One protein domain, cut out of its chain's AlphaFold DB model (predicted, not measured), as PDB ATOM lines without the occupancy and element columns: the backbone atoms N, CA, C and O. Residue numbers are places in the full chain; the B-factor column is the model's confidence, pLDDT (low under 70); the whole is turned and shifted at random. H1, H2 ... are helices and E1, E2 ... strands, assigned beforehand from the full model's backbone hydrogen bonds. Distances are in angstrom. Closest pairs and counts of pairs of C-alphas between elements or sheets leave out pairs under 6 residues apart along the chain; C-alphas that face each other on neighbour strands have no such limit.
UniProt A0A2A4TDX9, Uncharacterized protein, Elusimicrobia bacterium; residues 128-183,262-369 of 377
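This is residues 128 to 183 and 262 to 369 of the 377 residues of an uncharacterized protein of Elusimicrobia bacterium (UniProt A0A2A4TDX9). A strongly twisted sheet of six strands, curled like part of a barrel, curls round H1, with H2 on the same inner face and H4 over the opposite one. H5 packs at the turn between E6 and E7, H3 only grazes the sheet by E3 and E4, and the small hairpin of E1 and E2 lies beyond one end of the sheet. H1, H2 and H5 on one face and H4 on the other make three layers, helices on both faces of a sheet. The 164 printed residues hold five named helices and eight named strands, in the order H1 H2 E1 E2 E3 E4 H3 E5 H4 E6 E7 E8 H5; the large sheet, E4 E3 E5 E6 E7 E8, is mixed, and so is the class, helices and strands. The whole is compact, with a radius of gyration of the C-alphas of 16.0 A, and rounded, spanning 41 by 35 by 33 A.

Start at H1, residues 128 to 134; its closest C-alphas to E4, residues 176 to 181, are those of Phe 133 and Leu 177, 6.9 A apart. H2, residues 137 to 152, only just touches H1, only at the corner by their link, with 3 pairs of C-alphas within 8 A; the closest are those of Phe 133 and Gly 139, 5.5 A apart. H2 has a height over the sheet of 7.7 A and is only just over E5, residues 280 to 288, on which 3 of its C-alphas fall; it runs slantwise to the strands, at 52 degrees to E5 on the local plane. Next find the antiparallel hairpin of E1, residues 155 to 157, and E2, residues 160 to 162, with N 155 and O 162 2.9 A apart. E3, residues 167 to 173, makes a hairpin with E4, where N 171 and O 178 are 3.0 A apart, and is antiparallel to E5, where N 170 and O 283 are 2.8 A apart. H3, residues 265 to 274, only grazes the sheet with residues 268 to 272. E5, H4, residues 305 to 314, and E6, residues 316 to 323, are a strand-helix-strand unit, two parallel neighbour strands with a helix between, and its crossover is right-handed; N 286 and O 318 are 2.9 A apart. H4 runs along the strands over E6, at 14 degrees to it on the local plane and a height over the sheet of 8.5 A; the closest C-alphas of the two are those of Ala 311 and Ser 317, 4.9 A apart. E6, E7, residues 326 to 333, and E8, residues 348 to 352, form a meander, each strand the antiparallel neighbour of the one before; look at N 319 and O 330, 2.9 A apart, and N 329 and O 349, 2.8 A apart. H5, residues 354 to 367, is on the sheet, its closest C-alphas to E7 being those of Trp 356 and Gly 326, 5.7 A apart, and it is near H2, with 12 pairs of C-alphas within 10 A. In H1, H2, H3, H4 and H5 every O i to N i+4 pair is within hydrogen-bond range.

Find C-alpha 128 at (-121.788, -75.475, 139.569), where H1 begins. H2 runs 22.8 A from its first to its last C-alpha, E3 18.9 A and E4 15.7 A. E5, 24.3 A, begins at C-alpha 280, (-124.810, -89.953, 142.192). E6 measures 22.6 A and E7 22.9 A. H5 runs 20.0 A to C-alpha 367 at (-110.535, -87.826, 107.838).

The farthest C-alphas, of Gln 158 and Ser 174, are 46.8 A apart. Residues 184 to 261 are not printed, and C-alphas 183 and 262 are 11.3 A apart across the cut. The long links are E5 to H4 and E7 to E8. The mean pLDDT of the printed part is 85.9; residue 183, residues 262 to 263 and residues 334 to 346 are under 70.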
ATOM      1  N   ALA A 128    -123.144 -75.926 139.261       86.62
ATOM      2  CA  ALA A 128    -121.788 -75.475 139.569       86.62
ATOM      3  C   ALA A 128    -120.807 -76.645 139.791       86.62
ATOM      4  O   ALA A 128    -119.614 -76.522 139.513       86.62
ATOM      5  N   GLU A 129    -121.277 -77.791 140.290       88.81
ATOM      6  CA  GLU A 129    -120.480 -79.021 140.340       88.81
ATOM      7  C   GLU A 129    -120.161 -79.543 138.936       88.81
ATOM      8  O   GLU A 129    -118.998 -79.848 138.666       88.81
ATOM      9  N   LEU A 130    -121.153 -79.586 138.040       89.50
ATOM     10  CA  LEU A 130    -120.948 -80.025 136.657       89.50
ATOM     11  C   LEU A 130    -120.025 -79.088 135.887       89.50
ATOM     12  O   LEU A 130    -119.074 -79.555 135.265       89.50
ATOM     13  N   ASP A 131    -120.251 -77.780 135.974       89.00
ATOM     14  CA  ASP A 131    -119.466 -76.789 135.240       89.00
ATOM     15  C   ASP A 131    -117.989 -76.865 135.603       89.00
ATOM     16  O   ASP A 131    -117.144 -76.883 134.711       89.00
ATOM     17  N   ARG A 132    -117.678 -76.989 136.902       87.69
ATOM     18  CA  ARG A 132    -116.295 -77.149 137.375       87.69
ATOM     19  C   ARG A 132    -115.619 -78.373 136.775       87.69
ATOM     20  O   ARG A 132    -114.451 -78.280 136.407       87.69
ATOM     21  N   PHE A 133    -116.325 -79.498 136.677       90.25
ATOM     22  CA  PHE A 133    -115.762 -80.691 136.054       90.25
ATOM     23  C   PHE A 133    -115.585 -80.490 134.547       90.25
ATOM     24  O   PHE A 133    -114.508 -80.737 134.014       90.25
ATOM     25  N   ILE A 134    -116.620 -80.012 133.860       92.50
ATOM     26  CA  ILE A 134    -116.678 -79.961 132.397       92.50
ATOM     27  C   ILE A 134    -115.611 -79.036 131.809       92.50
ATOM     28  O   ILE A 134    -115.016 -79.376 130.791       92.50
ATOM     29  N   ILE A 135    -115.329 -77.903 132.459       92.75
ATOM     30  CA  ILE A 135    -114.293 -76.961 131.999       92.75
ATOM     31  C   ILE A 135    -112.895 -77.276 132.548       92.75
ATOM     32  O   ILE A 135    -111.938 -76.573 132.222       92.75
ATOM     33  N   SER A 136    -112.758 -78.300 133.394       93.56
ATOM     34  CA  SER A 136    -111.443 -78.779 133.825       93.56
ATOM     35  C   SER A 136    -110.692 -79.420 132.656       93.56
ATOM     36  O   SER A 136    -111.301 -79.854 131.680       93.56
ATOM     37  N   SER A 137    -109.367 -79.544 132.757       94.19
ATOM     38  CA  SER A 137    -108.571 -80.222 131.725       94.19
ATOM     39  C   SER A 137    -109.034 -81.665 131.474       94.19
ATOM     40  O   SER A 137    -109.080 -82.090 130.325       94.19
ATOM     41  N   GLU A 138    -109.429 -82.400 132.523       93.75
ATOM     42  CA  GLU A 138    -109.976 -83.760 132.390       93.75
ATOM     43  C   GLU A 138    -111.337 -83.753 131.681       93.75
ATOM     44  O   GLU A 138    -111.567 -84.561 130.783       93.75
ATOM     45  N   GLY A 139    -112.218 -82.813 132.036       95.12
ATOM     46  CA  GLY A 139    -113.531 -82.667 131.406       95.12
ATOM     47  C   GLY A 139    -113.441 -82.297 129.928       95.12
ATOM     48  O   GLY A 139    -114.119 -82.905 129.103       95.12
ATOM     49  N   VAL A 140    -112.556 -81.364 129.573       96.88
ATOM     50  CA  VAL A 140    -112.323 -80.958 128.180       96.88
ATOM     51  C   VAL A 140    -111.802 -82.128 127.346       96.88
ATOM     52  O   VAL A 140    -112.310 -82.362 126.250       96.88
ATOM     53  N   GLU A 141    -110.838 -82.897 127.861       97.00
ATOM     54  CA  GLU A 141    -110.330 -84.084 127.162       97.00
ATOM     55  C   GLU A 141    -111.383 -85.190 127.053       97.00
ATOM     56  O   GLU A 141    -111.515 -85.812 125.999       97.00
ATOM     57  N   MET A 142    -112.187 -85.405 128.098       96.31
ATOM     58  CA  MET A 142    -113.320 -86.329 128.050       96.31
ATOM     59  C   MET A 142    -114.297 -85.939 126.932       96.31
ATOM     60  O   MET A 142    -114.629 -86.786 126.105       96.31
ATOM     61  N   VAL A 143    -114.718 -84.672 126.861       97.06
ATOM     62  CA  VAL A 143    -115.642 -84.187 125.821       97.06
ATOM     63  C   VAL A 143    -115.014 -84.283 124.428       97.06
ATOM     64  O   VAL A 143    -115.679 -84.715 123.486       97.06
ATOM     65  N   ALA A 144    -113.728 -83.952 124.277       97.31
ATOM     66  CA  ALA A 144    -113.028 -84.120 123.007       97.31
ATOM     67  C   ALA A 144    -113.035 -85.588 122.545       97.31
ATOM     68  O   ALA A 144    -113.309 -85.866 121.377       97.31
ATOM     69  N   ASN A 145    -112.797 -86.527 123.464       96.88
ATOM     70  CA  ASN A 145    -112.799 -87.958 123.164       96.88
ATOM     71  C   ASN A 145    -114.182 -88.476 122.750       96.88
ATOM     72  O   ASN A 145    -114.242 -89.337 121.876       96.88
ATOM     73  N   LEU A 146    -115.280 -87.922 123.283       95.44
ATOM     74  CA  LEU A 146    -116.630 -88.253 122.803       95.44
ATOM     75  C   LEU A 146    -116.801 -87.910 121.318       95.44
ATOM     76  O   LEU A 146    -117.304 -88.725 120.548       95.44
ATOM     77  N   PHE A 147    -116.365 -86.719 120.896       96.25
ATOM     78  CA  PHE A 147    -116.472 -86.319 119.490       96.25
ATOM     79  C   PHE A 147    -115.550 -87.134 118.585       96.25
ATOM     80  O   PHE A 147    -115.976 -87.550 117.510       96.25
ATOM     81  N   LEU A 148    -114.317 -87.421 119.018       96.00
ATOM     82  CA  LEU A 148    -113.418 -88.297 118.261       96.00
ATOM     83  C   LEU A 148    -114.012 -89.693 118.073       96.00
ATOM     84  O   LEU A 148    -114.017 -90.215 116.960       96.00
ATOM     85  N   GLN A 149    -114.580 -90.262 119.135       93.44
ATOM     86  CA  GLN A 149    -115.254 -91.551 119.066       93.44
ATOM     87  C   GLN A 149    -116.458 -91.511 118.118       93.44
ATOM     88  O   GLN A 149    -116.717 -92.466 117.386       93.44
ATOM     89  N   ALA A 150    -117.188 -90.395 118.084       92.56
ATOM     90  CA  ALA A 150    -118.272 -90.211 117.132       92.56
ATOM     91  C   ALA A 150    -117.757 -90.197 115.685       92.56
ATOM     92  O   ALA A 150    -118.377 -90.785 114.802       92.56
ATOM     93  N   PHE A 151    -116.597 -89.590 115.426       93.38
ATOM     94  CA  PHE A 151    -115.995 -89.574 114.088       93.38
ATOM     95  C   PHE A 151    -115.626 -90.972 113.591       93.38
ATOM     96  O   PHE A 151    -115.758 -91.243 112.396       93.38
ATOM     97  N   ASP A 152    -115.217 -91.872 114.486       90.50
ATOM     98  CA  ASP A 152    -114.934 -93.272 114.143       90.50
ATOM     99  C   ASP A 152    -116.196 -94.035 113.709       90.50
ATOM    100  O   ASP A 152    -116.117 -94.999 112.952       90.50
ATOM    101  N   GLY A 153    -117.375 -93.578 114.140       88.44
ATOM    102  CA  GLY A 153    -118.671 -94.099 113.709       88.44
ATOM    103  C   GLY A 153    -119.280 -93.377 112.504       88.44
ATOM    104  O   GLY A 153    -120.471 -93.578 112.239       88.44
ATOM    105  N   SER A 154    -118.526 -92.507 111.821       90.75
ATOM    106  CA  SER A 154    -119.023 -91.749 110.668       90.75
ATOM    107  C   SER A 154    -119.367 -92.654 109.484       90.75
ATOM    108  O   SER A 154    -118.737 -93.682 109.238       90.75
ATOM    109  N   LEU A 155    -120.402 -92.265 108.741       90.56
ATOM    110  CA  LEU A 155    -120.866 -92.975 107.554       90.56
ATOM    111  C   LEU A 155    -120.932 -92.005 106.383       90.56
ATOM    112  O   LEU A 155    -121.471 -90.904 106.511       90.56
ATOM    113  N   THR A 156    -120.422 -92.433 105.231       90.00
ATOM    114  CA  THR A 156    -120.538 -91.689 103.977       90.00
ATOM    115  C   THR A 156    -121.472 -92.423 103.034       90.00
ATOM    116  O   THR A 156    -121.229 -93.568 102.655       90.00
ATOM    117  N   TYR A 157    -122.532 -91.743 102.611       89.06
ATOM    118  CA  TYR A 157    -123.482 -92.259 101.641       89.06
ATOM    119  C   TYR A 157    -123.852 -91.153 100.653       89.06
ATOM    120  O   TYR A 157    -124.143 -90.027 101.040       89.06
ATOM    121  N   GLN A 158    -123.773 -91.461  99.356       86.50
ATOM    122  CA  GLN A 158    -124.049 -90.508  98.267       86.50
ATOM    123  C   GLN A 158    -123.271 -89.182  98.358       86.50
ATOM    124  O   GLN A 158    -123.776 -88.122  98.002       86.50
ATOM    125  N   GLY A 159    -122.020 -89.244  98.821       85.25
ATOM    126  CA  GLY A 159    -121.157 -88.067  98.956       85.25
ATOM    127  C   GLY A 159    -121.479 -87.182 100.163       85.25
ATOM    128  O   GLY A 159    -120.810 -86.169 100.352       85.25
ATOM    129  N   GLN A 160    -122.450 -87.564 100.995       86.94
ATOM    130  CA  GLN A 160    -122.722 -86.914 102.266       86.94
ATOM    131  C   GLN A 160    -122.175 -87.767 103.408       86.94
ATOM    132  O   GLN A 160    -122.490 -88.953 103.528       86.94
ATOM    133  N   THR A 161    -121.349 -87.147 104.245       90.25
ATOM    134  CA  THR A 161    -120.841 -87.756 105.472       90.25
ATOM    135  C   THR A 161    -121.675 -87.291 106.649       90.25
ATOM    136  O   THR A 161    -121.974 -86.106 106.795       90.25
ATOM    137  N   THR A 162    -122.036 -88.233 107.504       88.31
ATOM    138  CA  THR A 162    -122.802 -87.997 108.720       88.31
ATOM    139  C   THR A 162    -122.094 -88.660 109.890       88.31
ATOM    140  O   THR A 162    -121.511 -89.739 109.759       88.31
ATOM    141  N   ILE A 163    -122.085 -87.957 111.017       91.38
ATOM    142  CA  ILE A 163    -121.418 -88.365 112.247       91.38
ATOM    143  C   ILE A 163    -122.518 -88.720 113.261       91.38
ATOM    144  O   ILE A 163    -123.463 -87.940 113.376       91.38
ATOM    145  N   PRO A 164    -122.432 -89.866 113.963       89.38
ATOM    146  CA  PRO A 164    -123.352 -90.221 115.041       89.38
ATOM    147  C   PRO A 164    -123.482 -89.160 116.116       89.38
ATOM    148  O   PRO A 164    -122.477 -88.692 116.653       89.38
ATOM    149  N   GLU A 165    -124.702 -88.971 116.592       89.50
ATOM    150  CA  GLU A 165    -124.901 -88.734 118.013       89.50
ATOM    151  C   GLU A 165    -124.495 -89.974 118.821       89.50
ATOM    152  O   GLU A 165    -124.786 -91.122 118.469       89.50
ATOM    153  N   LEU A 166    -123.795 -89.725 119.922       90.44
ATOM    154  CA  LEU A 166    -123.496 -90.690 120.973       90.44
ATOM    155  C   LEU A 166    -124.211 -90.242 122.237       90.44
ATOM    156  O   LEU A 166    -124.392 -89.046 122.444       90.44
ATOM    157  N   GLY A 167    -124.539 -91.186 123.108       90.75
ATOM    158  CA  GLY A 167    -125.126 -90.860 124.394       90.75
ATOM    159  C   GLY A 167    -125.143 -92.028 125.359       90.75
ATOM    160  O   GLY A 167    -124.703 -93.138 125.042       90.75
ATOM    161  N   GLY A 168    -125.657 -91.774 126.553       91.00
ATOM    162  CA  GLY A 168    -125.694 -92.740 127.632       91.00
ATOM    163  C   GLY A 168    -126.220 -92.152 128.932       91.00
ATOM    164  O   GLY A 168    -127.062 -91.257 128.938       91.00
ATOM    165  N   GLU A 169    -125.696 -92.649 130.045       90.94
ATOM    166  CA  GLU A 169    -126.031 -92.152 131.378       90.94
ATOM    167  C   GLU A 169    -124.788 -91.643 132.105       90.94
ATOM    168  O   GLU A 169    -123.669 -92.139 131.922       90.94
ATOM    169  N   ALA A 170    -124.995 -90.596 132.893       92.38
ATOM    170  CA  ALA A 170    -123.954 -89.866 133.584       92.38
ATOM    171  C   ALA A 170    -124.056 -90.087 135.095       92.38
ATOM    172  O   ALA A 170    -125.133 -90.013 135.692       92.38
ATOM    173  N   THR A 171    -122.903 -90.313 135.719       93.38
ATOM    174  CA  THR A 171    -122.762 -90.428 137.175       93.38
ATOM    175  C   THR A 171    -121.657 -89.515 137.680       93.38
ATOM    176  O   THR A 171    -120.708 -89.230 136.952       93.38
ATOM    177  N   LEU A 172    -121.774 -89.043 138.919       91.75
ATOM    178  CA  LEU A 172    -120.752 -88.240 139.585       91.75
ATOM    179  C   LEU A 172    -120.331 -88.934 140.881       91.75
ATOM    180  O   LEU A 172    -121.113 -89.019 141.832       91.75
ATOM    181  N   ALA A 173    -119.083 -89.390 140.930       90.19
ATOM    182  CA  ALA A 173    -118.496 -90.064 142.084       90.19
ATOM    183  C   ALA A 173    -117.170 -89.391 142.449       90.19
ATOM    184  O   ALA A 173    -116.335 -89.148 141.583       90.19
ATOM    185  N   SER A 174    -116.979 -89.045 143.727       84.50
ATOM    186  CA  SER A 174    -115.723 -88.452 144.227       84.50
ATOM    187  C   SER A 174    -115.235 -87.224 143.430       84.50
ATOM    188  O   SER A 174    -114.037 -87.017 143.266       84.50
ATOM    189  N   GLY A 175    -116.167 -86.415 142.908       82.81
ATOM    190  CA  GLY A 175    -115.867 -85.230 142.093       82.81
ATOM    191  C   GLY A 175    -115.550 -85.503 140.617       82.81
ATOM    192  O   GLY A 175    -115.282 -84.556 139.885       82.81
ATOM    193  N   ARG A 176    -115.616 -86.761 140.165       87.19
ATOM    194  CA  ARG A 176    -115.368 -87.168 138.778       87.19
ATOM    195  C   ARG A 176    -116.668 -87.530 138.067       87.19
ATOM    196  O   ARG A 176    -117.411 -88.395 138.533       87.19
ATOM    197  N   LEU A 177    -116.938 -86.868 136.941       92.12
ATOM    198  CA  LEU A 177    -118.064 -87.199 136.069       92.12
ATOM    199  C   LEU A 177    -117.677 -88.402 135.203       92.12
ATOM    200  O   LEU A 177    -116.646 -88.401 134.534       92.12
ATOM    201  N   SER A 178    -118.517 -89.427 135.215       93.12
ATOM    202  CA  SER A 178    -118.399 -90.598 134.359       93.12
ATOM    203  C   SER A 178    -119.561 -90.614 133.378       93.12
ATOM    204  O   SER A 178    -120.716 -90.751 133.783       93.12
ATOM    205  N   LEU A 179    -119.242 -90.530 132.088       94.06
ATOM    206  CA  LEU A 179    -120.187 -90.649 130.982       94.06
ATOM    207  C   LEU A 179    -120.136 -92.078 130.441       94.06
ATOM    208  O   LEU A 179    -119.260 -92.431 129.653       94.06
ATOM    209  N   LYS A 180    -121.052 -92.933 130.904       92.38
ATOM    210  CA  LYS A 180    -121.157 -94.309 130.410       92.38
ATOM    211  C   LYS A 180    -121.988 -94.283 129.145       92.38
ATOM    212  O   LYS A 180    -123.156 -93.918 129.201       92.38
ATOM    213  N   GLN A 181    -121.381 -94.630 128.021       89.44
ATOM    214  CA  GLN A 181    -122.056 -94.651 126.731       89.44
ATOM    215  C   GLN A 181    -122.935 -95.892 126.608       89.44
ATOM    216  O   GLN A 181    -122.488 -97.006 126.885       89.44
ATOM    217  N   ALA A 182    -124.170 -95.698 126.160       83.50
ATOM    218  CA  ALA A 182    -125.052 -96.799 125.826       83.50
ATOM    219  C   ALA A 182    -124.499 -97.628 124.662       83.50
ATOM    220  O   ALA A 182    -123.744 -97.119 123.829       83.50
ATOM    221  N   MET A 183    -124.873 -98.913 124.624       67.50
ATOM    222  CA  MET A 183    -124.413 -99.860 123.605       67.50
ATOM    223  C   MET A 183    -124.486 -99.249 122.203       67.50
ATOM    224  O   MET A 183    -125.477 -98.625 121.821       67.50
ATOM    225  N   ILE A 262    -131.868 -92.309 121.167       63.84
ATOM    226  CA  ILE A 262    -133.010 -92.767 121.964       63.84
ATOM    227  C   ILE A 262    -132.864 -94.269 122.165       63.84
ATOM    228  O   ILE A 262    -132.907 -95.041 121.214       63.84
ATOM    229  N   LEU A 263    -132.696 -94.683 123.419       66.62
ATOM    230  CA  LEU A 263    -132.779 -96.090 123.792       66.62
ATOM    231  C   LEU A 263    -134.234 -96.494 123.983       66.62
ATOM    232  O   LEU A 263    -135.001 -95.779 124.642       66.62
ATOM    233  N   SER A 264    -134.584 -97.679 123.486       70.06
ATOM    234  CA  SER A 264    -135.779 -98.360 123.963       70.06
ATOM    235  C   SER A 264    -135.630 -98.672 125.457       70.06
ATOM    236  O   SER A 264    -134.529 -98.705 126.015       70.06
ATOM    237  N   ARG A 265    -136.748 -98.928 126.137       71.19
ATOM    238  CA  ARG A 265    -136.724 -99.276 127.565       71.19
ATOM    239  C   ARG A 265    -135.965-100.576 127.845       71.19
ATOM    240  O   ARG A 265    -135.253-100.657 128.842       71.19
ATOM    241  N   ALA A 266    -136.092-101.564 126.961       72.38
ATOM    242  CA  ALA A 266    -135.372-102.829 127.071       72.38
ATOM    243  C   ALA A 266    -133.861-102.631 126.868       72.38
ATOM    244  O   ALA A 266    -133.074-103.158 127.654       72.38
ATOM    245  N   ASP A 267    -133.460-101.804 125.897       76.56
ATOM    246  CA  ASP A 267    -132.045-101.484 125.664       76.56
ATOM    247  C   ASP A 267    -131.449-100.681 126.820       76.56
ATOM    248  O   ASP A 267    -130.308-100.916 127.213       76.56
ATOM    249  N   GLN A 268    -132.223 -99.760 127.405       79.38
ATOM    250  CA  GLN A 268    -131.805 -99.024 128.596       79.38
ATOM    251  C   GLN A 268    -131.618 -99.965 129.789       79.38
ATOM    252  O   GLN A 268    -130.597 -99.898 130.470       79.38
ATOM    253  N   PHE A 269    -132.561-100.878 130.032       83.88
ATOM    254  CA  PHE A 269    -132.422-101.873 131.093       83.88
ATOM    255  C   PHE A 269    -131.209-102.781 130.863       83.88
ATOM    256  O   PHE A 269    -130.427-103.036 131.784       83.88
ATOM    257  N   GLU A 270    -131.016-103.259 129.633       83.81
ATOM    258  CA  GLU A 270    -129.843-104.045 129.287       83.81
ATOM    259  C   GLU A 270    -128.559-103.246 129.551       83.81
ATOM    260  O   GLU A 270    -127.658-103.755 130.222       83.81
ATOM    261  N   PHE A 271    -128.497-101.997 129.094       86.38
ATOM    262  CA  PHE A 271    -127.379-101.097 129.338       86.38
ATOM    263  C   PHE A 271    -127.088-100.932 130.836       86.38
ATOM    264  O   PHE A 271    -125.950-101.163 131.254       86.38
ATOM    265  N   ILE A 272    -128.103-100.646 131.656       86.50
ATOM    266  CA  ILE A 272    -127.979-100.562 133.119       86.50
ATOM    267  C   ILE A 272    -127.419-101.868 133.686       86.50
ATOM    268  O   ILE A 272    -126.445-101.865 134.432       86.50
ATOM    269  N   SER A 273    -127.974-103.007 133.280       88.19
ATOM    270  CA  SER A 273    -127.593-104.314 133.815       88.19
ATOM    271  C   SER A 273    -126.189-104.791 133.411       88.19
ATOM    272  O   SER A 273    -125.636-105.685 134.052       88.19
ATOM    273  N   ARG A 274    -125.590-104.236 132.353       89.38
ATOM    274  CA  ARG A 274    -124.241-104.607 131.886       89.38
ATOM    275  C   ARG A 274    -123.129-103.759 132.502       89.38
ATOM    276  O   ARG A 274    -121.969-104.151 132.413       89.38
ATOM    277  N   ASN A 275    -123.467-102.625 133.102       90.00
ATOM    278  CA  ASN A 275    -122.497-101.656 133.592       90.00
ATOM    279  C   ASN A 275    -122.485-101.606 135.116       90.00
ATOM    280  O   ASN A 275    -123.531-101.689 135.742       90.00
ATOM    281  N   SER A 276    -121.312-101.406 135.712       90.25
ATOM    282  CA  SER A 276    -121.224-101.096 137.143       90.25
ATOM    283  C   SER A 276    -121.568 -99.630 137.401       90.25
ATOM    284  O   SER A 276    -121.245 -98.780 136.562       90.25
ATOM    285  N   TRP A 277    -122.167 -99.324 138.551       89.56
ATOM    286  CA  TRP A 277    -122.650 -97.974 138.880       89.56
ATOM    287  C   TRP A 277    -122.183 -97.494 140.253       89.56
ATOM    288  O   TRP A 277    -122.152 -98.244 141.228       89.56
ATOM    289  N   GLU A 278    -121.835 -96.211 140.344       89.44
ATOM    290  CA  GLU A 278    -121.360 -95.605 141.584       89.44
ATOM    291  C   GLU A 278    -121.659 -94.105 141.668       89.44
ATOM    292  O   GLU A 278    -121.868 -93.427 140.663       89.44
ATOM    293  N   GLY A 279    -121.633 -93.584 142.895       90.25
ATOM    294  CA  GLY A 279    -121.850 -92.170 143.175       90.25
ATOM    295  C   GLY A 279    -123.311 -91.751 143.039       90.25
ATOM    296  O   GLY A 279    -124.213 -92.419 143.544       90.25
ATOM    297  N   ARG A 280    -123.511 -90.597 142.401       89.75
ATOM    298  CA  ARG A 280    -124.810 -89.953 142.192       89.75
ATOM    299  C   ARG A 280    -125.206 -90.024 140.730       89.75
ATOM    300  O   ARG A 280    -124.384 -89.735 139.862       89.75
ATOM    301  N   PHE A 281    -126.471 -90.324 140.465       89.31
ATOM    302  CA  PHE A 281    -127.026 -90.199 139.127       89.31
ATOM    303  C   PHE A 281    -127.126 -88.717 138.750       89.31
ATOM    304  O   PHE A 281    -127.626 -87.896 139.521       89.31
ATOM    305  N   VAL A 282    -126.613 -88.370 137.571       88.94
ATOM    306  CA  VAL A 282    -126.634 -86.995 137.058       88.94
ATOM    307  C   VAL A 282    -127.777 -86.811 136.069       88.94
ATOM    308  O   VAL A 282    -128.456 -85.794 136.119       88.94
ATOM    309  N   GLY A 283    -127.986 -87.775 135.177       86.62
ATOM    310  CA  GLY A 283    -128.937 -87.683 134.075       86.62
ATOM    311  C   GLY A 283    -128.471 -88.496 132.875       86.62
ATOM    312  O   GLY A 283    -127.366 -89.045 132.860       86.62
ATOM    313  N   ASN A 284    -129.303 -88.552 131.845       87.62
ATOM    314  CA  ASN A 284    -128.872 -89.029 130.532       87.62
ATOM    315  C   ASN A 284    -127.973 -87.983 129.869       87.62
ATOM    316  O   ASN A 284    -128.026 -86.806 130.218       87.62
ATOM    317  N   TRP A 285    -127.156 -88.396 128.910       91.69
ATOM    318  CA  TRP A 285    -126.336 -87.479 128.134       91.69
ATOM    319  C   TRP A 285    -126.307 -87.865 126.668       91.69
ATOM    320  O   TRP A 285    -126.403 -89.047 126.342       91.69
ATOM    321  N   HIS A 286    -126.103 -86.882 125.799       93.44
ATOM    322  CA  HIS A 286    -125.741 -87.113 124.409       93.44
ATOM    323  C   HIS A 286    -124.902 -85.970 123.840       93.44
ATOM    324  O   HIS A 286    -124.688 -84.940 124.487       93.44
ATOM    325  N   ILE A 287    -124.373 -86.180 122.639       94.19
ATOM    326  CA  ILE A 287    -123.633 -85.169 121.890       94.19
ATOM    327  C   ILE A 287    -124.398 -84.769 120.632       94.19
ATOM    328  O   ILE A 287    -124.974 -85.624 119.966       94.19
ATOM    329  N   HIS A 288    -124.299 -83.498 120.254       93.69
ATOM    330  CA  HIS A 288    -124.540 -83.050 118.886       93.69
ATOM    331  C   HIS A 288    -123.179 -82.933 118.182       93.69
ATOM    332  O   HIS A 288    -122.433 -81.975 118.438       93.69
ATOM    333  N   PRO A 289    -122.804 -83.907 117.332       93.88
ATOM    334  CA  PRO A 289    -121.552 -83.859 116.588       93.88
ATOM    335  C   PRO A 289    -121.597 -82.742 115.533       93.88
ATOM    336  O   PRO A 289    -122.679 -82.270 115.185       93.88
ATOM    337  N   PRO A 290    -120.457 -82.317 114.968       94.56
ATOM    338  CA  PRO A 290    -120.462 -81.375 113.859       94.56
ATOM    339  C   PRO A 290    -121.062 -81.963 112.577       94.56
ATOM    340  O   PRO A 290    -121.023 -83.168 112.333       94.56
ATOM    341  N   MET A 291    -121.500 -81.080 111.682       91.31
ATOM    342  CA  MET A 291    -121.669 -81.408 110.269       91.31
ATOM    343  C   MET A 291    -120.319 -81.340 109.554       91.31
ATOM    344  O   MET A 291    -119.532 -80.413 109.767       91.31
ATOM    345  N   VAL A 292    -120.073 -82.285 108.646       91.56
ATOM    346  CA  VAL A 292    -118.899 -82.260 107.766       91.56
ATOM    347  C   VAL A 292    -119.165 -81.285 106.616       91.56
ATOM    348  O   VAL A 292    -120.000 -81.541 105.750       91.56
ATOM    349  N   GLY A 293    -118.481 -80.141 106.625       88.88
ATOM    350  CA  GLY A 293    -118.502 -79.169 105.532       88.88
ATOM    351  C   GLY A 293    -117.469 -79.469 104.450       88.88
ATOM    352  O   GLY A 293    -116.761 -80.470 104.493       88.88
ATOM    353  N   LYS A 294    -117.339 -78.555 103.480       86.56
ATOM    354  CA  LYS A 294    -116.358 -78.690 102.385       86.56
ATOM    355  C   LYS A 294    -114.904 -78.556 102.847       86.56
ATOM    356  O   LYS A 294    -114.029 -79.187 102.272       86.56
ATOM    357  N   SER A 295    -114.648 -77.700 103.835       87.62
ATOM    358  CA  SER A 295    -113.289 -77.353 104.283       87.62
ATOM    359  C   SER A 295    -113.112 -77.357 105.800       87.62
ATOM    360  O   SER A 295    -112.000 -77.153 106.278       87.62
ATOM    361  N   ARG A 296    -114.195 -77.552 106.561       92.38
ATOM    362  CA  ARG A 296    -114.183 -77.591 108.024       92.38
ATOM    363  C   ARG A 296    -115.448 -78.235 108.575       92.38
ATOM    364  O   ARG A 296    -116.436 -78.410 107.858       92.38
ATOM    365  N   PHE A 297    -115.434 -78.508 109.871       94.38
ATOM    366  CA  PHE A 297    -116.633 -78.817 110.638       94.38
ATOM    367  C   PHE A 297    -117.535 -77.589 110.821       94.38
ATOM    368  O   PHE A 297    -117.051 -76.465 110.974       94.38
ATOM    369  N   HIS A 298    -118.848 -77.818 110.842       90.75
ATOM    370  CA  HIS A 298    -119.863 -76.819 111.177       90.75
ATOM    371  C   HIS A 298    -120.698 -77.273 112.376       90.75
ATOM    372  O   HIS A 298    -121.012 -78.453 112.507       90.75
ATOM    373  N   THR A 299    -121.091 -76.328 113.221       87.62
ATOM    374  CA  THR A 299    -121.985 -76.557 114.360       87.62
ATOM    375  C   THR A 299    -123.376 -77.009 113.894       87.62
ATOM    376  O   THR A 299    -123.941 -76.421 112.974       87.62
ATOM    377  N   THR A 300    -123.937 -78.025 114.550       76.00
ATOM    378  CA  THR A 300    -125.267 -78.618 114.279       76.00
ATOM    379  C   THR A 300    -126.425 -77.930 115.005       76.00
ATOM    380  O   THR A 300    -127.577 -78.118 114.628       76.00
ATOM    381  N   GLY A 301    -126.131 -77.074 115.987       80.06
ATOM    382  CA  GLY A 301    -127.117 -76.296 116.741       80.06
ATOM    383  C   GLY A 301    -127.284 -76.775 118.185       80.06
ATOM    384  O   GLY A 301    -126.822 -77.851 118.557       80.06
ATOM    385  N   GLY A 302    -127.906 -75.926 119.009       85.00
ATOM    386  CA  GLY A 302    -128.207 -76.210 120.417       85.00
ATOM    387  C   GLY A 302    -129.281 -77.297 120.615       85.00
ATOM    388  O   GLY A 302    -129.628 -77.990 119.659       85.00
ATOM    389  N   PRO A 303    -129.845 -77.424 121.831       86.00
ATOM    390  CA  PRO A 303    -130.907 -78.381 122.122       86.00
ATOM    391  C   PRO A 303    -132.100 -78.262 121.167       86.00
ATOM    392  O   PRO A 303    -132.633 -77.168 120.936       86.00
ATOM    393  N   SER A 304    -132.533 -79.407 120.654       82.12
ATOM    394  CA  SER A 304    -133.728 -79.593 119.841       82.12
ATOM    395  C   SER A 304    -134.986 -79.737 120.713       82.12
ATOM    396  O   SER A 304    -134.919 -79.925 121.929       82.12
ATOM    397  N   HIS A 305    -136.175 -79.663 120.104       79.38
ATOM    398  CA  HIS A 305    -137.423 -79.935 120.827       79.38
ATOM    399  C   HIS A 305    -137.477 -81.363 121.418       79.38
ATOM    400  O   HIS A 305    -137.833 -81.484 122.593       79.38
ATOM    401  N   PRO A 306    -137.074 -82.428 120.686       79.19
ATOM    402  CA  PRO A 306    -136.914 -83.766 121.259       79.19
ATOM    403  C   PRO A 306    -136.028 -83.828 122.507       79.19
ATOM    404  O   PRO A 306    -136.382 -84.534 123.450       79.19
ATOM    405  N   ASP A 307    -134.933 -83.065 122.564       81.62
ATOM    406  CA  ASP A 307    -134.039 -83.057 123.733       81.62
ATOM    407  C   ASP A 307    -134.742 -82.522 124.979       81.62
ATOM    408  O   ASP A 307    -134.613 -83.082 126.068       81.62
ATOM    409  N   ILE A 308    -135.537 -81.465 124.808       78.31
ATOM    410  CA  ILE A 308    -136.308 -80.842 125.887       78.31
ATOM    411  C   ILE A 308    -137.398 -81.800 126.378       78.31
ATOM    412  O   ILE A 308    -137.554 -81.998 127.583       78.31
ATOM    413  N   VAL A 309    -138.123 -82.436 125.454       76.19
ATOM    414  CA  VAL A 309    -139.157 -83.430 125.787       76.19
ATOM    415  C   VAL A 309    -138.541 -84.638 126.500       76.19
ATOM    416  O   VAL A 309    -139.085 -85.111 127.497       76.19
ATOM    417  N   SER A 310    -137.386 -85.115 126.033       74.38
ATOM    418  CA  SER A 310    -136.639 -86.215 126.650       74.38
ATOM    419  C   SER A 310    -136.182 -85.854 128.065       74.38
ATOM    420  O   SER A 310    -136.376 -86.642 128.991       74.38
ATOM    421  N   ALA A 311    -135.642 -84.648 128.264       76.62
ATOM    422  CA  ALA A 311    -135.238 -84.158 129.577       76.62
ATOM    423  C   ALA A 311    -136.426 -84.045 130.544       76.62
ATOM    424  O   ALA A 311    -136.316 -84.499 131.678       76.62
ATOM    425  N   ALA A 312    -137.575 -83.530 130.092       71.88
ATOM    426  CA  ALA A 312    -138.791 -83.471 130.905       71.88
ATOM    427  C   ALA A 312    -139.299 -84.873 131.293       71.88
ATOM    428  O   ALA A 312    -139.672 -85.110 132.438       71.88
ATOM    429  N   ALA A 313    -139.259 -85.834 130.364       70.75
ATOM    430  CA  ALA A 313    -139.701 -87.204 130.625       70.75
ATOM    431  C   ALA A 313    -138.744 -87.996 131.535       70.75
ATOM    432  O   ALA A 313    -139.185 -88.864 132.289       70.75
ATOM    433  N   LYS A 314    -137.434 -87.733 131.448       70.12
ATOM    434  CA  LYS A 314    -136.376 -88.481 132.156       70.12
ATOM    435  C   LYS A 314    -135.795 -87.729 133.362       70.12
ATOM    436  O   LYS A 314    -134.899 -88.232 134.032       70.12
ATOM    437  N   GLY A 315    -136.296 -86.528 133.643       74.81
ATOM    438  CA  GLY A 315    -135.886 -85.647 134.740       74.81
ATOM    439  C   GLY A 315    -134.713 -84.725 134.400       74.81
ATOM    440  O   GLY A 315    -134.754 -83.535 134.718       74.81
ATOM    441  N   ARG A 316    -133.660 -85.249 133.758       81.69
ATOM    442  CA  ARG A 316    -132.475 -84.458 133.396       81.69
ATOM    443  C   ARG A 316    -131.728 -85.019 132.194       81.69
ATOM    444  O   ARG A 316    -131.528 -86.230 132.107       81.69
ATOM    445  N   SER A 317    -131.277 -84.141 131.299       85.88
ATOM    446  CA  SER A 317    -130.427 -84.501 130.160       85.88
ATOM    447  C   SER A 317    -129.247 -83.545 130.009       85.88
ATOM    448  O   SER A 317    -129.389 -82.333 130.126       85.88
ATOM    449  N   LEU A 318    -128.077 -84.094 129.726       90.44
ATOM    450  CA  LEU A 318    -126.846 -83.366 129.464       90.44
ATOM    451  C   LEU A 318    -126.585 -83.361 127.959       90.44
ATOM    452  O   LEU A 318    -126.516 -84.428 127.355       90.44
ATOM    453  N   LEU A 319    -126.403 -82.194 127.353       92.56
ATOM    454  CA  LEU A 319    -126.096 -82.103 125.927       92.56
ATOM    455  C   LEU A 319    -124.750 -81.413 125.704       92.56
ATOM    456  O   LEU A 319    -124.546 -80.280 126.140       92.56
ATOM    457  N   PHE A 320    -123.859 -82.081 124.973       95.44
ATOM    458  CA  PHE A 320    -122.591 -81.521 124.509       95.44
ATOM    459  C   PHE A 320    -122.674 -81.202 123.016       95.44
ATOM    460  O   PHE A 320    -122.784 -82.096 122.183       95.44
ATOM    461  N   VAL A 321    -122.594 -79.927 122.656       95.44
ATOM    462  CA  VAL A 321    -122.661 -79.465 121.267       95.44
ATOM    463  C   VAL A 321    -121.274 -79.075 120.793       95.44
ATOM    464  O   VAL A 321    -120.609 -78.236 121.405       95.44
ATOM    465  N   PHE A 322    -120.847 -79.661 119.680       97.19
ATOM    466  CA  PHE A 322    -119.580 -79.308 119.060       97.19
ATOM    467  C   PHE A 322    -119.587 -77.858 118.556       97.19
ATOM    468  O   PHE A 322    -120.519 -77.434 117.875       97.19
ATOM    469  N   GLN A 323    -118.504 -77.128 118.813       95.69
ATOM    470  CA  GLN A 323    -118.209 -75.836 118.197       95.69
ATOM    471  C   GLN A 323    -116.833 -75.911 117.521       95.69
ATOM    472  O   GLN A 323    -115.939 -76.631 117.969       95.69
ATOM    473  N   SER A 324    -116.625 -75.172 116.429       92.69
ATOM    474  CA  SER A 324    -115.330 -75.203 115.722       92.69
ATOM    475  C   SER A 324    -114.162 -74.730 116.593       92.69
ATOM    476  O   SER A 324    -113.032 -75.155 116.390       92.69
ATOM    477  N   ASP A 325    -114.444 -73.881 117.578       94.62
ATOM    478  CA  ASP A 325    -113.496 -73.289 118.517       94.62
ATOM    479  C   ASP A 325    -113.653 -73.824 119.956       94.62
ATOM    480  O   ASP A 325    -113.009 -73.317 120.876       94.62
ATOM    481  N   GLY A 326    -114.490 -74.844 120.180       96.62
ATOM    482  CA  GLY A 326    -114.698 -75.448 121.497       96.62
ATOM    483  C   GLY A 326    -115.956 -76.311 121.590       96.62
ATOM    484  O   GLY A 326    -116.296 -77.057 120.677       96.62
ATOM    485  N   PHE A 327    -116.691 -76.204 122.693       97.12
ATOM    486  CA  PHE A 327    -117.994 -76.857 122.826       97.12
ATOM    487  C   PHE A 327    -118.936 -76.049 123.715       97.12
ATOM    488  O   PHE A 327    -118.504 -75.236 124.542       97.12
ATOM    489  N   ASP A 328    -120.230 -76.297 123.544       95.19
ATOM    490  CA  ASP A 328    -121.279 -75.811 124.433       95.19
ATOM    491  C   ASP A 328    -121.866 -76.980 125.218       95.19
ATOM    492  O   ASP A 328    -122.177 -78.027 124.655       95.19
ATOM    493  N   PHE A 329    -122.020 -76.799 126.523       94.06
ATOM    494  CA  PHE A 329    -122.638 -77.767 127.415       94.06
ATOM    495  C   PHE A 329    -123.964 -77.231 127.948       94.06
ATOM    496  O   PHE A 329    -124.000 -76.173 128.585       94.06
ATOM    497  N   TYR A 330    -125.031 -77.987 127.726       91.25
ATOM    498  CA  TYR A 330    -126.369 -77.697 128.213       91.25
ATOM    499  C   TYR A 330    -126.758 -78.690 129.307       91.25
ATOM    500  O   TYR A 330    -126.682 -79.903 129.118       91.25
ATOM    501  N   ASP A 331    -127.210 -78.155 130.436       88.31
ATOM    502  CA  ASP A 331    -127.794 -78.917 131.538       88.31
ATOM    503  C   ASP A 331    -129.309 -78.725 131.498       88.31
ATOM    504  O   ASP A 331    -129.824 -77.665 131.865       88.31
ATOM    505  N   LEU A 332    -130.011 -79.716 130.962       82.25
ATOM    506  CA  LEU A 332    -131.445 -79.667 130.727       82.25
ATOM    507  C   LEU A 332    -132.152 -80.306 131.931       82.25
ATOM    508  O   LEU A 332    -132.253 -81.529 131.997       82.25
ATOM    509  N   VAL A 333    -132.613 -79.496 132.892       74.56
ATOM    510  CA  VAL A 333    -133.309 -79.941 134.120       74.56
ATOM    511  C   VAL A 333    -134.759 -79.448 134.116       74.56
ATOM    512  O   VAL A 333    -134.978 -78.276 133.831       74.56
ATOM    513  N   ASP A 334    -135.700 -80.345 134.445       56.44
ATOM    514  CA  ASP A 334    -137.106 -80.111 134.844       56.44
ATOM    515  C   ASP A 334    -137.754 -78.791 134.348       56.44
ATOM    516  O   ASP A 334    -137.640 -77.725 134.959       56.44
ATOM    517  N   PHE A 335    -138.438 -78.868 133.201       56.66
ATOM    518  CA  PHE A 335    -138.889 -77.723 132.394       56.66
ATOM    519  C   PHE A 335    -140.317 -77.238 132.676       56.66
ATOM    520  O   PHE A 335    -140.875 -76.477 131.885       56.66
ATOM    521  N   ASP A 336    -140.919 -77.613 133.800       43.44
ATOM    522  CA  ASP A 336    -142.366 -77.460 134.004       43.44
ATOM    523  C   ASP A 336    -142.887 -76.011 134.188       43.44
ATOM    524  O   ASP A 336    -144.055 -75.817 134.521       43.44
ATOM    525  N   GLN A 337    -142.074 -74.954 134.011       43.47
ATOM    526  CA  GLN A 337    -142.471 -73.594 134.433       43.47
ATOM    527  C   GLN A 337    -141.940 -72.383 133.626       43.47
ATOM    528  O   GLN A 337    -142.253 -71.258 134.020       43.47
ATOM    529  N   ARG A 338    -141.157 -72.502 132.535       47.62
ATOM    530  CA  ARG A 338    -140.675 -71.292 131.811       47.62
ATOM    531  C   ARG A 338    -140.686 -71.403 130.280       47.62
ATOM    532  O   ARG A 338    -140.205 -72.399 129.748       47.62
ATOM    533  N   PRO A 339    -141.167 -70.367 129.557       44.69
ATOM    534  CA  PRO A 339    -141.025 -70.298 128.107       44.69
ATOM    535  C   PRO A 339    -139.539 -70.226 127.730       44.69
ATOM    536  O   PRO A 339    -138.780 -69.408 128.248       44.69
ATOM    537  N   TYR A 340    -139.143 -71.134 126.845       56.59
ATOM    538  CA  TYR A 340    -137.768 -71.389 126.437       56.59
ATOM    539  C   TYR A 340    -137.107 -70.201 125.734       56.59
ATOM    540  O   TYR A 340    -137.682 -69.582 124.836       56.59
ATOM    541  N   SER A 341    -135.838 -69.972 126.061       53.09
ATOM    542  CA  SER A 341    -134.903 -69.286 125.182       53.09
ATOM    543  C   SER A 341    -133.599 -70.084 125.164       53.09
ATOM    544  O   SER A 341    -132.860 -70.060 126.142       53.09
ATOM    545  N   VAL A 342    -133.294 -70.773 124.051       54.06
ATOM    546  CA  VAL A 342    -131.990 -71.451 123.805       54.06
ATOM    547  C   VAL A 342    -130.808 -70.513 124.088       54.06
ATOM    548  O   VAL A 342    -129.687 -70.938 124.358       54.06
ATOM    549  N   SER A 343    -131.060 -69.213 123.942       52.94
ATOM    550  CA  SER A 343    -130.104 -68.134 124.129       52.94
ATOM    551  C   SER A 343    -129.943 -67.675 125.575       52.94
ATOM    552  O   SER A 343    -129.089 -66.822 125.801       52.94
ATOM    553  N   ASP A 344    -130.706 -68.200 126.540       62.44
ATOM    554  CA  ASP A 344    -130.507 -67.857 127.946       62.44
ATOM    555  C   ASP A 344    -129.137 -68.397 128.412       62.44
ATOM    556  O   ASP A 344    -128.922 -69.613 128.481       62.44
ATOM    557  N   PRO A 345    -128.173 -67.503 128.709       60.56
ATOM    558  CA  PRO A 345    -126.816 -67.897 129.054       60.56
ATOM    559  C   PRO A 345    -126.737 -68.685 130.368       60.56
ATOM    560  O   PRO A 345    -125.718 -69.325 130.602       60.56
ATOM    561  N   SER A 346    -127.783 -68.683 131.203       64.44
ATOM    562  CA  SER A 346    -127.807 -69.441 132.460       64.44
ATOM    563  C   SER A 346    -127.859 -70.963 132.273       64.44
ATOM    564  O   SER A 346    -127.552 -71.700 133.209       64.44
ATOM    565  N   PHE A 347    -128.179 -71.447 131.067       72.44
ATOM    566  CA  PHE A 347    -128.293 -72.880 130.772       72.44
ATOM    567  C   PHE A 347    -127.093 -73.461 130.027       72.44
ATOM    568  O   PHE A 347    -127.029 -74.680 129.846       72.44
ATOM    569  N   VAL A 348    -126.124 -72.636 129.627       87.06
ATOM    570  CA  VAL A 348    -125.029 -73.056 128.750       87.06
ATOM    571  C   VAL A 348    -123.658 -72.701 129.314       87.06
ATOM    572  O   VAL A 348    -123.364 -71.550 129.625       87.06
ATOM    573  N   THR A 349    -122.789 -73.705 129.378       91.12
ATOM    574  CA  THR A 349    -121.375 -73.540 129.716       91.12
ATOM    575  C   THR A 349    -120.592 -73.622 128.433       91.12
ATOM    576  O   THR A 349    -120.684 -74.604 127.700       91.12
ATOM    577  N   ARG A 350    -119.851 -72.559 128.140       93.31
ATOM    578  CA  ARG A 350    -119.105 -72.426 126.894       93.31
ATOM    579  C   ARG A 350    -117.626 -72.588 127.183       93.31
ATOM    580  O   ARG A 350    -117.056 -71.798 127.931       93.31
ATOM    581  N   PHE A 351    -117.012 -73.583 126.562       96.00
ATOM    582  CA  PHE A 351    -115.562 -73.721 126.521       96.00
ATOM    583  C   PHE A 351    -115.071 -73.301 125.140       96.00
ATOM    584  O   PHE A 351    -115.657 -73.724 124.143       96.00
ATOM    585  N   ARG A 352    -114.029 -72.463 125.077       96.06
ATOM    586  CA  ARG A 352    -113.417 -71.969 123.834       96.06
ATOM    587  C   ARG A 352    -111.899 -72.001 123.945       96.06
ATOM    588  O   ARG A 352    -111.359 -71.564 124.959       96.06
ATOM    589  N   SER A 353    -111.212 -72.540 122.938       97.06
ATOM    590  CA  SER A 353    -109.760 -72.738 122.970       97.06
ATOM    591  C   SER A 353    -109.141 -72.884 121.579       97.06
ATOM    592  O   SER A 353    -109.602 -73.674 120.759       97.06
ATOM    593  N   GLN A 354    -107.999 -72.224 121.362       97.62
ATOM    594  CA  GLN A 354    -107.192 -72.399 120.149       97.62
ATOM    595  C   GLN A 354    -106.675 -73.837 119.991       97.62
ATOM    596  O   GLN A 354    -106.541 -74.339 118.874       97.62
ATOM    597  N   ALA A 355    -106.378 -74.516 121.105       97.00
ATOM    598  CA  ALA A 355    -105.909 -75.899 121.079       97.00
ATOM    599  C   ALA A 355    -107.005 -76.846 120.569       97.00
ATOM    600  O   ALA A 355    -106.715 -77.770 119.811       97.00
ATOM    601  N   TRP A 356    -108.265 -76.573 120.929       97.12
ATOM    602  CA  TRP A 356    -109.421 -77.294 120.402       97.12
ATOM    603  C   TRP A 356    -109.561 -77.088 118.896       97.12
ATOM    604  O   TRP A 356    -109.598 -78.062 118.148       97.12
ATOM    605  N   GLU A 357    -109.577 -75.829 118.450       96.38
ATOM    606  CA  GLU A 357    -109.689 -75.492 117.027       96.38
ATOM    607  C   GLU A 357    -108.596 -76.186 116.203       96.38
ATOM    608  O   GLU A 357    -108.881 -76.840 115.201       96.38
ATOM    609  N   THR A 358    -107.350 -76.127 116.681       97.44
ATOM    610  CA  THR A 358    -106.197 -76.757 116.022       97.44
ATOM    611  C   THR A 358    -106.355 -78.277 115.935       97.44
ATOM    612  O   THR A 358    -106.156 -78.856 114.866       97.44
ATOM    613  N   ARG A 359    -106.749 -78.932 117.037       96.44
ATOM    614  CA  ARG A 359    -106.979 -80.385 117.089       96.44
ATOM    615  C   ARG A 359    -108.037 -80.809 116.077       96.44
ATOM    616  O   ARG A 359    -107.795 -81.696 115.268       96.44
ATOM    617  N   PHE A 360    -109.199 -80.163 116.092       96.75
ATOM    618  CA  PHE A 360    -110.315 -80.582 115.249       96.75
ATOM    619  C   PHE A 360    -110.173 -80.148 113.784       96.75
ATOM    620  O   PHE A 360    -110.695 -80.830 112.903       96.75
ATOM    621  N   ALA A 361    -109.403 -79.100 113.478       95.62
ATOM    622  CA  ALA A 361    -108.981 -78.812 112.105       95.62
ATOM    623  C   ALA A 361    -108.056 -79.913 111.547       95.62
ATOM    624  O   ALA A 361    -108.203 -80.320 110.387       95.62
ATOM    625  N   ALA A 362    -107.142 -80.438 112.371       95.56
ATOM    626  CA  ALA A 362    -106.292 -81.565 111.993       95.56
ATOM    627  C   ALA A 362    -107.116 -82.844 111.770       95.56
ATOM    628  O   ALA A 362    -106.941 -83.502 110.746       95.56
ATOM    629  N   GLU A 363    -108.073 -83.149 112.653       95.94
ATOM    630  CA  GLU A 363    -108.998 -84.283 112.480       95.94
ATOM    631  C   GLU A 363    -109.849 -84.158 111.216       95.94
ATOM    632  O   GLU A 363    -110.012 -85.132 110.479       95.94
ATOM    633  N   PHE A 364    -110.357 -82.955 110.918       95.19
ATOM    634  CA  PHE A 364    -111.078 -82.712 109.671       95.19
ATOM    635  C   PHE A 364    -110.199 -83.034 108.459       95.19
ATOM    636  O   PHE A 364    -110.621 -83.746 107.549       95.19
ATOM    637  N   THR A 365    -108.962 -82.537 108.470       93.56
ATOM    638  CA  THR A 365    -108.010 -82.740 107.374       93.56
ATOM    639  C   THR A 365    -107.649 -84.212 107.207       93.56
ATOM    640  O   THR A 365    -107.640 -84.718 106.090       93.56
ATOM    641  N   ALA A 366    -107.395 -84.916 108.308       93.06
ATOM    642  CA  ALA A 366    -107.008 -86.320 108.283       93.06
ATOM    643  C   ALA A 366    -108.129 -87.243 107.776       93.06
ATOM    644  O   ALA A 366    -107.843 -88.246 107.125       93.06
ATOM    645  N   ARG A 367    -109.395 -86.922 108.076       91.38
ATOM    646  CA  ARG A 367    -110.535 -87.826 107.838       91.38
ATOM    647  C   ARG A 367    -111.398 -87.450 106.638       91.38
ATOM    648  O   ARG A 367    -111.955 -88.332 105.992       91.38
ATOM    649  N   TYR A 368    -111.551 -86.157 106.364       87.25
ATOM    650  CA  TYR A 368    -112.609 -85.655 105.480       87.25
ATOM    651  C   TYR A 368    -112.112 -84.725 104.375       87.25
ATOM    652  O   TYR A 368    -112.850 -84.484 103.416       87.25
ATOM    653  N   ALA A 369    -110.880 -84.213 104.455       78.69
ATOM    654  CA  ALA A 369    -110.314 -83.485 103.329       78.69
ATOM    655  C   ALA A 369    -110.071 -84.453 102.165       78.69
ATOM    656  O   ALA A 369    -109.345 -85.440 102.280       78.69
TER     657      ALA A 369